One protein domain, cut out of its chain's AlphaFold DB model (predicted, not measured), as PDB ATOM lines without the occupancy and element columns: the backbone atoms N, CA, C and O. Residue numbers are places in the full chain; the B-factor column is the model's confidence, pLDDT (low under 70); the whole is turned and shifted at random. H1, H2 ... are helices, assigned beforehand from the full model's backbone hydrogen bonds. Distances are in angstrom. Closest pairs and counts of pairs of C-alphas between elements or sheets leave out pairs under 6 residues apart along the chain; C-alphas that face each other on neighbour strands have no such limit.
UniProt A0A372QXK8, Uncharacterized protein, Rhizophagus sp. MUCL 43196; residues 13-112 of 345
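What this domain is: This is residues 13 to 112 of the 345 residues of an uncharacterized protein of Rhizophagus sp. MUCL 43196 (UniProt A0A372QXK8). A helical hairpin of two long helices, H4 and H5, has the shorter helices H1, H2 and H3 gathered along one side of H4, and a long last helix, H6, leads away from the far end of H4 as an arm. H1 packs steeply on the later part of H4, H2 stands crosswise to both hairpin helices and meets the later part of H5, and residues 105 to 112 of H6 stick out beyond the body. The printed part has 100 residues with six named helices, H1 to H6 in order along the chain, and no named strand: the class is all helix. It is compact, with a radius of gyration of the C-alphas of 14.1 A, but elongated, spanning 50 by 28 by 19 A.

Where its parts are: H1 takes residues 13 to 23, beginning at C-alpha 13 at (14.249, 21.208, -9.077), and is 16.0 A long. H2, residues 29 to 35, and H3, residues 37 to 43, are each 10.0 A long. H4 takes residues 51 to 69 and measures 26.8 A, beginning at C-alpha 51 at (5.864, 6.300, -13.052). H5, residues 73 to 87, measures 21.0 A. H6, residues 93 to 112, is the longest helix by residues and measures 28.5 A, ending at C-alpha 112 at (-14.351, 19.427, -6.168).

How they stand to each other: H4 is the hub, touching H1, H5 and H6. With residues 61 to 69 alone it touches H1, at a steep tilt of 57 degrees, the same way; their closest C-alphas, of Ile 17 and Phe 62, are 6.3 A apart. H4 and H5 form a hairpin at a shallow tilt of 12 degrees, opposite ways, where the C-alphas of Lys 67 and Phe 76 come closest, at 6.5 A. H4 touches H6 with residues 51 to 55 alone, the closest C-alphas being those of Trp 51 and Trp 96 at 5.5 A, and at 70.4 degrees the two are only just about perpendicular. H2 touches H5, about perpendicular at 76 degrees, with the C-alphas of Tyr 29 and Val 83 closest at 5.9 A. H1 and H3 only just touch, with 3 pairs of C-alphas within 8 A, the closest being Asn 13 and Ser 43 at 6.7 A. H3 and H6 are close but not clearly touching, while H1 and H6 are apart. In H1, H2, H3, H4, H5 and H6 every backbone O i to N i+4 pair is within hydrogen-bond range.

The domain as a whole: The two C-alphas farthest apart, of Glu 74 and Ile 112, are 50.9 A from each other. Without residues 105 to 112, which stand free, the body spans 40 by 27 by 19 A. The printed part has no cut, and no link is long. The mean pLDDT of the printed part is 83.0; residue 13, residues 45 to 49 and residues 104 to 112 are under 70.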
ATOM      1  N   ASN A  13      13.808  22.589  -9.281       68.75
ATOM      2  CA  ASN A  13      14.249  21.208  -9.077       68.75
ATOM      3  C   ASN A  13      15.761  21.086  -8.853       68.75
ATOM      4  O   ASN A  13      16.204  20.298  -8.021       68.75
ATOM      5  N   SER A  14      16.557  21.878  -9.572       73.38
ATOM      6  CA  SER A  14      18.012  21.865  -9.453       73.38
ATOM      7  C   SER A  14      18.456  22.367  -8.081       73.38
ATOM      8  O   SER A  14      19.354  21.777  -7.496       73.38
ATOM      9  N   ALA A  15      17.801  23.392  -7.526       80.75
ATOM     10  CA  ALA A  15      18.143  23.925  -6.204       80.75
ATOM     11  C   ALA A  15      17.953  22.888  -5.080       80.75
ATOM     12  O   ALA A  15      18.813  22.758  -4.208       80.75
ATOM     13  N   ILE A  16      16.867  22.109  -5.133       88.50
ATOM     14  CA  ILE A  16      16.582  21.045  -4.154       88.50
ATOM     15  C   ILE A  16      17.657  19.951  -4.232       88.50
ATOM     16  O   ILE A  16      18.165  19.491  -3.210       88.50
ATOM     17  N   ILE A  17      18.047  19.567  -5.450       88.69
ATOM     18  CA  ILE A  17      19.070  18.540  -5.664       88.69
ATOM     19  C   ILE A  17      20.451  19.029  -5.205       88.69
ATOM     20  O   ILE A  17      21.140  18.290  -4.504       88.69
ATOM     21  N   PHE A  18      20.844  20.264  -5.536       87.12
ATOM     22  CA  PHE A  18      22.126  20.837  -5.103       87.12
ATOM     23  C   PHE A  18      22.243  20.884  -3.570       87.12
ATOM     24  O   PHE A  18      23.277  20.504  -3.020       87.12
ATOM     25  N   SER A  19      21.160  21.268  -2.882       87.88
ATOM     26  CA  SER A  19      21.081  21.272  -1.412       87.88
ATOM     27  C   SER A  19      21.272  19.871  -0.815       87.88
ATOM     28  O   SER A  19      22.028  19.685   0.142       87.88
ATOM     29  N   TYR A  20      20.645  18.850  -1.410       91.62
ATOM     30  CA  TYR A  20      20.833  17.460  -0.990       91.62
ATOM     31  C   TYR A  20      22.285  16.994  -1.188       91.62
ATOM     32  O   TYR A  20      22.896  16.425  -0.283       91.62
ATOM     33  N   LEU A  21      22.856  17.236  -2.365       87.69
ATOM     34  CA  LEU A  21      24.203  16.786  -2.702       87.69
ATOM     35  C   LEU A  21      25.293  17.460  -1.846       87.69
ATOM     36  O   LEU A  21      26.299  16.817  -1.549       87.69
ATOM     37  N   GLU A  22      25.079  18.705  -1.409       87.06
ATOM     38  CA  GLU A  22      25.972  19.417  -0.484       87.06
ATOM     39  C   GLU A  22      25.908  18.836   0.937       87.06
ATOM     40  O   GLU A  22      26.929  18.669   1.605       87.06
ATOM     41  N   ARG A  23      24.703  18.491   1.400       87.38
ATOM     42  CA  ARG A  23      24.463  18.051   2.781       87.38
ATOM     43  C   ARG A  23      24.872  16.602   3.045       87.38
ATOM     44  O   ARG A  23      25.217  16.262   4.177       87.38
ATOM     45  N   TYR A  24      24.817  15.733   2.037       84.19
ATOM     46  CA  TYR A  24      25.019  14.294   2.219       84.19
ATOM     47  C   TYR A  24      26.246  13.788   1.465       84.19
ATOM     48  O   TYR A  24      26.252  13.728   0.247       84.19
ATOM     49  N   SER A  25      27.255  13.301   2.191       79.75
ATOM     50  CA  SER A  25      28.491  12.761   1.598       79.75
ATOM     51  C   SER A  25      28.329  11.396   0.912       79.75
ATOM     52  O   SER A  25      29.172  11.001   0.110       79.75
ATOM     53  N   LYS A  26      27.257  10.649   1.219       85.38
ATOM     54  CA  LYS A  26      26.921   9.358   0.591       85.38
ATOM     55  C   LYS A  26      25.708   9.508  -0.318       85.38
ATOM     56  O   LYS A  26      24.600   9.112   0.045       85.38
ATOM     57  N   HIS A  27      25.927  10.044  -1.512       87.81
ATOM     58  CA  HIS A  27      24.859  10.315  -2.469       87.81
ATOM     59  C   HIS A  27      24.105   9.040  -2.885       87.81
ATOM     60  O   HIS A  27      24.679   7.962  -3.091       87.81
ATOM     61  N   SER A  28      22.782   9.147  -2.968       92.62
ATOM     62  CA  SER A  28      21.872   8.094  -3.427       92.62
ATOM     63  C   SER A  28      20.640   8.758  -4.018       92.62
ATOM     64  O   SER A  28      20.087   9.670  -3.407       92.62
ATOM     65  N   TYR A  29      20.185   8.281  -5.172       93.62
ATOM     66  CA  TYR A  29      18.982   8.817  -5.795       93.62
ATOM     67  C   TYR A  29      17.739   8.442  -4.980       93.62
ATOM     68  O   TYR A  29      16.911   9.289  -4.663       93.62
ATOM     69  N   ARG A  30      17.661   7.198  -4.501       91.75
ATOM     70  CA  ARG A  30      16.618   6.769  -3.561       91.75
ATOM     71  C   ARG A  30      16.678   7.530  -2.233       91.75
ATOM     72  O   ARG A  30      15.636   7.806  -1.642       91.75
ATOM     73  N   GLY A  31      17.882   7.846  -1.754       90.31
ATOM     74  CA  GLY A  31      18.088   8.676  -0.567       90.31
ATOM     75  C   GLY A  31      17.541  10.090  -0.753       90.31
ATOM     76  O   GLY A  31      16.794  10.560   0.100       90.31
ATOM     77  N   PHE A  32      17.847  10.713  -1.891       93.81
ATOM     78  CA  PHE A  32      17.310  12.011  -2.299       93.81
ATOM     79  C   PHE A  32      15.779  12.010  -2.322       93.81
ATOM     80  O   PHE A  32      15.162  12.810  -1.626       93.81
ATOM     81  N   LEU A  33      15.172  11.055  -3.032       92.25
ATOM     82  CA  LEU A  33      13.714  10.930  -3.125       92.25
ATOM     83  C   LEU A  33      13.047  10.776  -1.750       92.25
ATOM     84  O   LEU A  33      11.954  11.277  -1.524       92.25
ATOM     85  N   LYS A  34      13.700  10.084  -0.810       89.62
ATOM     86  CA  LYS A  34      13.160   9.892   0.540       89.62
ATOM     87  C   LYS A  34      13.256  11.156   1.401       89.62
ATOM     88  O   LYS A  34      12.343  11.408   2.177       89.62
ATOM     89  N   VAL A  35      14.370  11.883   1.324       89.56
ATOM     90  CA  VAL A  35      14.628  13.061   2.171       89.56
ATOM     91  C   VAL A  35      13.870  14.284   1.662       89.56
ATOM     92  O   VAL A  35      13.294  15.004   2.463       89.56
ATOM     93  N   CYS A  36      13.838  14.489   0.346       88.56
ATOM     94  CA  CYS A  36      13.192  15.632  -0.302       88.56
ATOM     95  C   CYS A  36      11.814  15.256  -0.873       88.56
ATOM     96  O   CYS A  36      11.448  15.688  -1.966       88.56
ATOM     97  N   HIS A  37      11.092  14.357  -0.193       87.94
ATOM     98  CA  HIS A  37       9.851  13.771  -0.699       87.94
ATOM     99  C   HIS A  37       8.806  14.839  -1.029       87.94
ATOM    100  O   HIS A  37       8.240  14.833  -2.120       87.94
ATOM    101  N   ASP A  38       8.575  15.777  -0.115       85.19
ATOM    102  CA  ASP A  38       7.498  16.754  -0.247       85.19
ATOM    103  C   ASP A  38       7.792  17.773  -1.350       85.19
ATOM    104  O   ASP A  38       6.901  18.125  -2.128       85.19
ATOM    105  N   GLU A  39       9.053  18.180  -1.502       86.88
ATOM    106  CA  GLU A  39       9.489  19.062  -2.579       86.88
ATOM    107  C   GLU A  39       9.466  18.357  -3.941       86.88
ATOM    108  O   GLU A  39       9.077  18.965  -4.945       86.88
ATOM    109  N   VAL A  40       9.824  17.068  -3.983       85.75
ATOM    110  CA  VAL A  40       9.693  16.223  -5.179       85.75
ATOM    111  C   VAL A  40       8.222  16.092  -5.567       85.75
ATOM    112  O   VAL A  40       7.882  16.297  -6.733       85.75
ATOM    113  N   VAL A  41       7.325  15.824  -4.615       84.25
ATOM    114  CA  VAL A  41       5.875  15.772  -4.857       84.25
ATOM    115  C   VAL A  41       5.357  17.126  -5.340       84.25
ATOM    116  O   VAL A  41       4.558  17.165  -6.268       84.25
ATOM    117  N   ALA A  42       5.802  18.243  -4.764       81.25
ATOM    118  CA  ALA A  42       5.350  19.575  -5.168       81.25
ATOM    119  C   ALA A  42       5.835  19.980  -6.571       81.25
ATOM    120  O   ALA A  42       5.118  20.669  -7.295       81.25
ATOM    121  N   SER A  43       7.035  19.538  -6.959       80.44
ATOM    122  CA  SER A  43       7.713  20.004  -8.178       80.44
ATOM    123  C   SER A  43       7.671  19.001  -9.338       80.44
ATOM    124  O   SER A  43       8.195  19.274 -10.421       80.44
ATOM    125  N   THR A  44       7.046  17.838  -9.139       80.62
ATOM    126  CA  THR A  44       6.865  16.839 -10.197       80.62
ATOM    127  C   THR A  44       5.864  17.346 -11.245       80.62
ATOM    128  O   THR A  44       4.727  17.683 -10.907       80.62
ATOM    129  N   PRO A  45       6.228  17.376 -12.539       69.12
ATOM    130  CA  PRO A  45       5.303  17.738 -13.603       69.12
ATOM    131  C   PRO A  45       4.342  16.570 -13.890       69.12
ATOM    132  O   PRO A  45       4.608  15.705 -14.717       69.12
ATOM    133  N   PHE A  46       3.191  16.539 -13.213       65.44
ATOM    134  CA  PHE A  46       2.170  15.483 -13.348       65.44
ATOM    135  C   PHE A  46       1.321  15.560 -14.632       65.44
ATOM    136  O   PHE A  46       0.141  15.196 -14.635       65.44
ATOM    137  N   SER A  47       1.893  16.032 -15.742       59.78
ATOM    138  CA  SER A  47       1.286  15.827 -17.065       59.78
ATOM    139  C   SER A  47       1.319  14.355 -17.485       59.78
ATOM    140  O   SER A  47       0.589  13.974 -18.396       59.78
ATOM    141  N   ASP A  48       2.140  13.545 -16.813       58.12
ATOM    142  CA  ASP A  48       2.333  12.129 -17.082       58.12
ATOM    143  C   ASP A  48       1.897  11.263 -15.892       58.12
ATOM    144  O   ASP A  48       2.179  11.574 -14.732       58.12
ATOM    145  N   HIS A  49       1.173  10.184 -16.179       66.62
ATOM    146  CA  HIS A  49       0.723   9.206 -15.185       66.62
ATOM    147  C   HIS A  49       1.582   7.935 -15.195       66.62
ATOM    148  O   HIS A  49       1.330   7.026 -14.402       66.62
ATOM    149  N   ASP A  50       2.588   7.860 -16.071       80.81
ATOM    150  CA  ASP A  50       3.556   6.775 -16.067       80.81
ATOM    151  C   ASP A  50       4.690   7.076 -15.077       80.81
ATOM    152  O   ASP A  50       5.476   8.013 -15.238       80.81
ATOM    153  N   TRP A  51       4.798   6.233 -14.049       85.38
ATOM    154  CA  TRP A  51       5.864   6.300 -13.052       85.38
ATOM    155  C   TRP A  51       7.263   6.255 -13.676       85.38
ATOM    156  O   TRP A  51       8.194   6.794 -13.087       85.38
ATOM    157  N   ARG A  52       7.420   5.631 -14.853       85.25
ATOM    158  CA  ARG A  52       8.707   5.554 -15.561       85.25
ATOM    159  C   ARG A  52       9.158   6.920 -16.051       85.25
ATOM    160  O   ARG A  52      10.315   7.265 -15.866       85.25
ATOM    161  N   ASN A  53       8.236   7.707 -16.598       84.06
ATOM    162  CA  ASN A  53       8.546   9.026 -17.144       84.06
ATOM    163  C   ASN A  53       8.869  10.020 -16.021       84.06
ATOM    164  O   ASN A  53       9.785  10.831 -16.151       84.06
ATOM    165  N   ILE A  54       8.172   9.909 -14.885       85.94
ATOM    166  CA  ILE A  54       8.477  10.685 -13.675       85.94
ATOM    167  C   ILE A  54       9.853  10.295 -13.115       85.94
ATOM    168  O   ILE A  54      10.660  11.166 -12.787       85.94
ATOM    169  N   ASP A  55      10.133   8.994 -13.034       90.06
ATOM    170  CA  ASP A  55      11.420   8.487 -12.564       90.06
ATOM    171  C   ASP A  55      12.580   8.911 -13.474       90.06
ATOM    172  O   ASP A  55      13.615   9.345 -12.977       90.06
ATOM    173  N   ASP A  56      12.408   8.824 -14.795       88.62
ATOM    174  CA  ASP A  56      13.394   9.273 -15.780       88.62
ATOM    175  C   ASP A  56      13.665  10.773 -15.650       88.62
ATOM    176  O   ASP A  56      14.822  11.194 -15.634       88.62
ATOM    177  N   PHE A  57      12.617  11.584 -15.499       87.94
ATOM    178  CA  PHE A  57      12.741  13.028 -15.321       87.94
ATOM    179  C   PHE A  57      13.590  13.390 -14.095       87.94
ATOM    180  O   PHE A  57      14.539  14.172 -14.200       87.94
ATOM    181  N   TRP A  58      13.281  12.807 -12.937       90.44
ATOM    182  CA  TRP A  58      14.004  13.098 -11.700       90.44
ATOM    183  C   TRP A  58      15.401  12.488 -11.671       90.44
ATOM    184  O   TRP A  58      16.328  13.145 -11.203       90.44
ATOM    185  N   ALA A  59      15.589  11.287 -12.218       92.06
ATOM    186  CA  ALA A  59      16.905  10.666 -12.299       92.06
ATOM    187  C   ALA A  59      17.847  11.463 -13.210       92.06
ATOM    188  O   ALA A  59      19.010  11.654 -12.856       92.06
ATOM    189  N   ASN A  60      17.351  11.968 -14.344       88.12
ATOM    190  CA  ASN A  60      18.146  12.796 -15.249       88.12
ATOM    191  C   ASN A  60      18.550  14.109 -14.578       88.12
ATOM    192  O   ASN A  60      19.733  14.430 -14.549       88.12
ATOM    193  N   GLN A  61      17.609  14.817 -13.944       89.81
ATOM    194  CA  GLN A  61      17.945  16.049 -13.224       89.81
ATOM    195  C   GLN A  61      18.905  15.809 -12.057       89.81
ATOM    196  O   GLN A  61      19.800  16.621 -11.822       89.81
ATOM    197  N   PHE A  62      18.740  14.696 -11.337       91.94
ATOM    198  CA  PHE A  62      19.627  14.319 -10.244       91.94
ATOM    199  C   PHE A  62      21.060  14.091 -10.734       91.94
ATOM    200  O   PHE A  62      22.007  14.611 -10.146       91.94
ATOM    201  N   LEU A  63      21.219  13.359 -11.837       91.31
ATOM    202  CA  LEU A  63      22.522  13.090 -12.440       91.31
ATOM    203  C   LEU A  63      23.137  14.338 -13.086       91.31
ATOM    204  O   LEU A  63      24.338  14.543 -12.947       91.31
ATOM    205  N   ASP A  64      22.346  15.196 -13.729       88.06
ATOM    206  CA  ASP A  64      22.838  16.447 -14.317       88.06
ATOM    207  C   ASP A  64      23.353  17.410 -13.242       88.06
ATOM    208  O   ASP A  64      24.439  17.973 -13.377       88.06
ATOM    209  N   ALA A  65      22.620  17.560 -12.134       88.56
ATOM    210  CA  ALA A  65      23.064  18.366 -11.000       88.56
ATOM    211  C   ALA A  65      24.304  17.759 -10.324       88.56
ATOM    212  O   ALA A  65      25.261  18.478 -10.040       88.56
ATOM    213  N   ALA A  66      24.338  16.434 -10.144       87.50
ATOM    214  CA  ALA A  66      25.506  15.746  -9.602       87.50
ATOM    215  C   ALA A  66      26.743  15.914 -10.492       87.50
ATOM    216  O   ALA A  66      27.831  16.150  -9.981       87.50
ATOM    217  N   LYS A  67      26.586  15.874 -11.819       87.19
ATOM    218  CA  LYS A  67      27.679  16.112 -12.768       87.19
ATOM    219  C   LYS A  67      28.223  17.541 -12.700       87.19
ATOM    220  O   LYS A  67      29.393  17.759 -12.992       87.19
ATOM    221  N   LEU A  68      27.373  18.511 -12.362       85.62
ATOM    222  CA  LEU A  68      27.758  19.918 -12.228       85.62
ATOM    223  C   LEU A  68      28.421  20.237 -10.882       85.62
ATOM    224  O   LEU A  68      29.203  21.179 -10.826       85.62
ATOM    225  N   GLN A  69      28.080  19.508  -9.816       81.62
ATOM    226  CA  GLN A  69      28.536  19.798  -8.451       81.62
ATOM    227  C   GLN A  69      29.680  18.896  -7.975       81.62
ATOM    228  O   GLN A  69      30.432  19.282  -7.085       81.62
ATOM    229  N   LEU A  70      29.800  17.680  -8.511       82.31
ATOM    230  CA  LEU A  70      30.856  16.751  -8.123       82.31
ATOM    231  C   LEU A  70      32.090  16.976  -9.002       82.31
ATOM    232  O   LEU A  70      32.099  16.619 -10.175       82.31
ATOM    233  N   ASP A  71      33.157  17.499  -8.401       74.50
ATOM    234  CA  ASP A  71      34.429  17.783  -9.088       74.50
ATOM    235  C   ASP A  71      35.241  16.519  -9.444       74.50
ATOM    236  O   ASP A  71      36.262  16.597 -10.126       74.50
ATOM    237  N   ASN A  72      34.815  15.341  -8.973       81.00
ATOM    238  CA  ASN A  72      35.520  14.073  -9.160       81.00
ATOM    239  C   ASN A  72      34.722  13.109 -10.055       81.00
ATOM    240  O   ASN A  72      33.669  12.592  -9.669       81.00
ATOM    241  N   GLU A  73      35.280  12.823 -11.231       85.25
ATOM    242  CA  GLU A  73      34.677  11.965 -12.251       85.25
ATOM    243  C   GLU A  73      34.481  10.510 -11.781       85.25
ATOM    244  O   GLU A  73      33.461   9.900 -12.102       85.25
ATOM    245  N   GLU A  74      35.368   9.965 -10.940       85.31
ATOM    246  CA  GLU A  74      35.206   8.610 -10.385       85.31
ATOM    247  C   GLU A  74      34.027   8.522  -9.405       85.31
ATOM    248  O   GLU A  74      33.272   7.543  -9.415       85.31
ATOM    249  N   ILE A  75      33.822   9.564  -8.589       84.62
ATOM    250  CA  ILE A  75      32.683   9.643  -7.659       84.62
ATOM    251  C   ILE A  75      31.377   9.723  -8.453       84.62
ATOM    252  O   ILE A  75      30.412   9.022  -8.134       84.62
ATOM    253  N   PHE A  76      31.355  10.520  -9.523       89.75
ATOM    254  CA  PHE A  76      30.195  10.620 -10.401       89.75
ATOM    255  C   PHE A  76      29.886   9.295 -11.115       89.75
ATOM    256  O   PHE A  76      28.729   8.874 -11.134       89.75
ATOM    257  N   ILE A  77      30.894   8.589 -11.645       88.50
ATOM    258  CA  ILE A  77      30.707   7.272 -12.283       88.50
ATOM    259  C   ILE A  77      30.154   6.251 -11.277       88.50
ATOM    260  O   ILE A  77      29.221   5.510 -11.595       88.50
ATOM    261  N   SER A  78      30.672   6.239 -10.044       89.44
ATOM    262  CA  SER A  78      30.160   5.375  -8.972       89.44
ATOM    263  C   SER A  78      28.691   5.674  -8.647       89.44
ATOM    264  O   SER A  78      27.870   4.757  -8.535       89.44
ATOM    265  N   LEU A  79      28.332   6.958  -8.557       91.75
ATOM    266  CA  LEU A  79      26.956   7.394  -8.335       91.75
ATOM    267  C   LEU A  79      26.044   7.001  -9.501       91.75
ATOM    268  O   LEU A  79      24.951   6.491  -9.264       91.75
ATOM    269  N   LEU A  80      26.494   7.169 -10.746       92.44
ATOM    270  CA  LEU A  80      25.743   6.796 -11.945       92.44
ATOM    271  C   LEU A  80      25.383   5.302 -11.948       92.44
ATOM    272  O   LEU A  80      24.224   4.945 -12.174       92.44
ATOM    273  N   GLU A  81      26.345   4.425 -11.656       92.06
ATOM    274  CA  GLU A  81      26.098   2.979 -11.560       92.06
ATOM    275  C   GLU A  81      25.170   2.626 -10.393       92.06
ATOM    276  O   GLU A  81      24.283   1.773 -10.515       92.06
ATOM    277  N   LYS A  82      25.298   3.338  -9.271       93.25
ATOM    278  CA  LYS A  82      24.396   3.185  -8.131       93.25
ATOM    279  C   LYS A  82      22.963   3.591  -8.475       93.25
ATOM    280  O   LYS A  82      22.047   2.834  -8.164       93.25
ATOM    281  N   VAL A  83      22.754   4.713  -9.167       92.94
ATOM    282  CA  VAL A  83      21.424   5.141  -9.636       92.94
ATOM    283  C   VAL A  83      20.821   4.090 -10.573       92.94
ATOM    284  O   VAL A  83      19.669   3.701 -10.388       92.94
ATOM    285  N   LYS A  84      21.593   3.547 -11.527       91.56
ATOM    286  CA  LYS A  84      21.123   2.451 -12.399       91.56
ATOM    287  C   LYS A  84      20.699   1.217 -11.598       91.56
ATOM    288  O   LYS A  84      19.677   0.608 -11.911       91.56
ATOM    289  N   SER A  85      21.463   0.855 -10.566       91.94
ATOM    290  CA  SER A  85      21.146  -0.266  -9.676       91.94
ATOM    291  C   SER A  85      19.868  -0.026  -8.863       91.94
ATOM    292  O   SER A  85      18.983  -0.881  -8.845       91.94
ATOM    293  N   GLU A  86      19.718   1.160  -8.261       90.50
ATOM    294  CA  GLU A  86      18.532   1.562  -7.484       90.50
ATOM    295  C   GLU A  86      17.249   1.572  -8.331       90.50
ATOM    296  O   GLU A  86      16.168   1.236  -7.839       90.50
ATOM    297  N   ARG A  87      17.375   1.911  -9.618       91.12
ATOM    298  CA  ARG A  87      16.271   1.981 -10.584       91.12
ATOM    299  C   ARG A  87      15.973   0.650 -11.279       91.12
ATOM    300  O   ARG A  87      14.959   0.526 -11.964       91.12
ATOM    301  N   LYS A  88      16.827  -0.366 -11.123       88.56
ATOM    302  CA  LYS A  88      16.714  -1.631 -11.860       88.56
ATOM    303  C   LYS A  88      15.381  -2.336 -11.571       88.56
ATOM    304  O   LYS A  88      14.977  -2.535 -10.423       88.56
ATOM    305  N   GLY A  89      14.699  -2.770 -12.631       81.19
ATOM    306  CA  GLY A  89      13.423  -3.480 -12.534       81.19
ATOM    307  C   GLY A  89      12.278  -2.571 -12.077       81.19
ATOM    308  O   GLY A  89      11.853  -1.689 -12.813       81.19
ATOM    309  N   LYS A  90      11.740  -2.826 -10.878       78.12
ATOM    310  CA  LYS A  90      10.656  -2.039 -10.253       78.12
ATOM    311  C   LYS A  90      11.104  -1.380  -8.938       78.12
ATOM    312  O   LYS A  90      10.268  -1.117  -8.078       78.12
ATOM    313  N   GLY A  91      12.406  -1.131  -8.762       78.12
ATOM    314  CA  GLY A  91      12.995  -0.673  -7.492       78.12
ATOM    315  C   GLY A  91      12.364   0.594  -6.896       78.12
ATOM    316  O   GLY A  91      12.265   0.709  -5.675       78.12
ATOM    317  N   LEU A  92      11.862   1.496  -7.747       87.50
ATOM    318  CA  LEU A  92      11.193   2.743  -7.344       87.50
ATOM    319  C   LEU A  92       9.704   2.797  -7.712       87.50
ATOM    320  O   LEU A  92       9.041   3.799  -7.462       87.50
ATOM    321  N   TYR A  93       9.145   1.707  -8.244       85.12
ATOM    322  CA  TYR A  93       7.734   1.636  -8.632       85.12
ATOM    323  C   TYR A  93       6.802   1.967  -7.461       85.12
ATOM    324  O   TYR A  93       5.889   2.773  -7.596       85.12
ATOM    325  N   THR A  94       7.050   1.375  -6.290       85.12
ATOM    326  CA  THR A  94       6.209   1.571  -5.101       85.12
ATOM    327  C   THR A  94       6.284   2.991  -4.553       85.12
ATOM    328  O   THR A  94       5.298   3.482  -4.014       85.12
ATOM    329  N   TYR A  95       7.436   3.649  -4.698       89.12
ATOM    330  CA  TYR A  95       7.612   5.049  -4.331       89.12
ATOM    331  C   TYR A  95       6.787   5.944  -5.261       89.12
ATOM    332  O   TYR A  95       5.900   6.661  -4.806       89.12
ATOM    333  N   TRP A  96       6.999   5.827  -6.572       88.31
ATOM    334  CA  TRP A  96       6.318   6.680  -7.544       88.31
ATOM    335  C   TRP A  96       4.816   6.423  -7.617       88.31
ATOM    336  O   TRP A  96       4.049   7.361  -7.809       88.31
ATOM    337  N   GLN A  97       4.365   5.189  -7.382       85.50
ATOM    338  CA  GLN A  97       2.938   4.898  -7.279       85.50
ATOM    339  C   GLN A  97       2.292   5.655  -6.105       85.50
ATOM    340  O   GLN A  97       1.209   6.209  -6.275       85.50
ATOM    341  N   ARG A  98       2.964   5.753  -4.946       85.06
ATOM    342  CA  ARG A  98       2.469   6.558  -3.814       85.06
ATOM    343  C   ARG A  98       2.402   8.039  -4.167       85.06
ATOM    344  O   ARG A  98       1.363   8.648  -3.952       85.06
ATOM    345  N   VAL A  99       3.445   8.579  -4.795       83.50
ATOM    346  CA  VAL A  99       3.480   9.978  -5.253       83.50
ATOM    347  C   VAL A  99       2.334  10.280  -6.234       83.50
ATOM    348  O   VAL A  99       1.637  11.286  -6.095       83.50
ATOM    349  N   ILE A 100       2.075   9.384  -7.195       83.00
ATOM    350  CA  ILE A 100       0.958   9.509  -8.149       83.00
ATOM    351  C   ILE A 100      -0.398   9.449  -7.427       83.00
ATOM    352  O   ILE A 100      -1.301  10.228  -7.740       83.00
ATOM    353  N   GLU A 101      -0.563   8.548  -6.456       82.31
ATOM    354  CA  GLU A 101      -1.791   8.434  -5.661       82.31
ATOM    355  C   GLU A 101      -2.037   9.673  -4.788       82.31
ATOM    356  O   GLU A 101      -3.169  10.162  -4.720       82.31
ATOM    357  N   GLU A 102      -0.994  10.205  -4.152       80.69
ATOM    358  CA  GLU A 102      -1.039  11.429  -3.350       80.69
ATOM    359  C   GLU A 102      -1.439  12.636  -4.201       80.69
ATOM    360  O   GLU A 102      -2.355  13.382  -3.835       80.69
ATOM    361  N   PHE A 103      -0.846  12.782  -5.388       70.38
ATOM    362  CA  PHE A 103      -1.228  13.834  -6.326       70.38
ATOM    363  C   PHE A 103      -2.655  13.652  -6.861       70.38
ATOM    364  O   PHE A 103      -3.424  14.612  -6.958       70.38
ATOM    365  N   GLY A 104      -3.058  12.413  -7.157       67.19
ATOM    366  CA  GLY A 104      -4.415  12.085  -7.592       67.19
ATOM    367  C   GLY A 104      -5.484  12.464  -6.561       67.19
ATOM    368  O   GLY A 104      -6.570  12.910  -6.942       67.19
ATOM    369  N   ARG A 105      -5.187  12.341  -5.260       67.56
ATOM    370  CA  ARG A 105      -6.068  12.816  -4.178       67.56
ATOM    371  C   ARG A 105      -6.110  14.340  -4.119       67.56
ATOM    372  O   ARG A 105      -7.210  14.890  -4.113       67.56
ATOM    373  N   LYS A 106      -4.951  15.014  -4.175       65.88
ATOM    374  CA  LYS A 106      -4.868  16.487  -4.193       65.88
ATOM    375  C   LYS A 106      -5.663  17.081  -5.364       65.88
ATOM    376  O   LYS A 106      -6.508  17.939  -5.147       65.88
ATOM    377  N   ARG A 107      -5.523  16.551  -6.588       60.97
ATOM    378  CA  ARG A 107      -6.267  17.033  -7.770       60.97
ATOM    379  C   ARG A 107      -7.777  16.799  -7.673       60.97
ATOM    380  O   ARG A 107      -8.548  17.650  -8.105       60.97
ATOM    381  N   LYS A 108      -8.224  15.659  -7.128       58.97
ATOM    382  CA  LYS A 108      -9.660  15.402  -6.905       58.97
ATOM    383  C   LYS A 108     -10.249  16.397  -5.905       58.97
ATOM    384  O   LYS A 108     -11.344  16.888  -6.153       58.97
ATOM    385  N   GLN A 109      -9.497  16.740  -4.862       57.91
ATOM    386  CA  GLN A 109      -9.864  17.768  -3.891       57.91
ATOM    387  C   GLN A 109     -10.007  19.145  -4.568       57.91
ATOM    388  O   GLN A 109     -11.071  19.757  -4.498       57.91
ATOM    389  N   THR A 110      -9.018  19.560  -5.369       55.38
ATOM    390  CA  THR A 110      -9.043  20.854  -6.081       55.38
ATOM    391  C   THR A 110     -10.149  20.944  -7.143       55.38
ATOM    392  O   THR A 110     -10.713  22.009  -7.374       55.38
ATOM    393  N   VAL A 111     -10.494  19.839  -7.819       55.41
ATOM    394  CA  VAL A 111     -11.581  19.813  -8.822       55.41
ATOM    395  C   VAL A 111     -12.966  19.867  -8.168       55.41
ATOM    396  O   VAL A 111     -13.888  20.434  -8.756       55.41
ATOM    397  N   ILE A 112     -13.123  19.302  -6.968       57.09
ATOM    398  CA  ILE A 112     -14.351  19.427  -6.168       57.09
ATOM    399  C   ILE A 112     -14.518  20.888  -5.715       57.09
ATOM    400  O   ILE A 112     -15.569  21.477  -5.965       57.09
TER     401      ILE A 112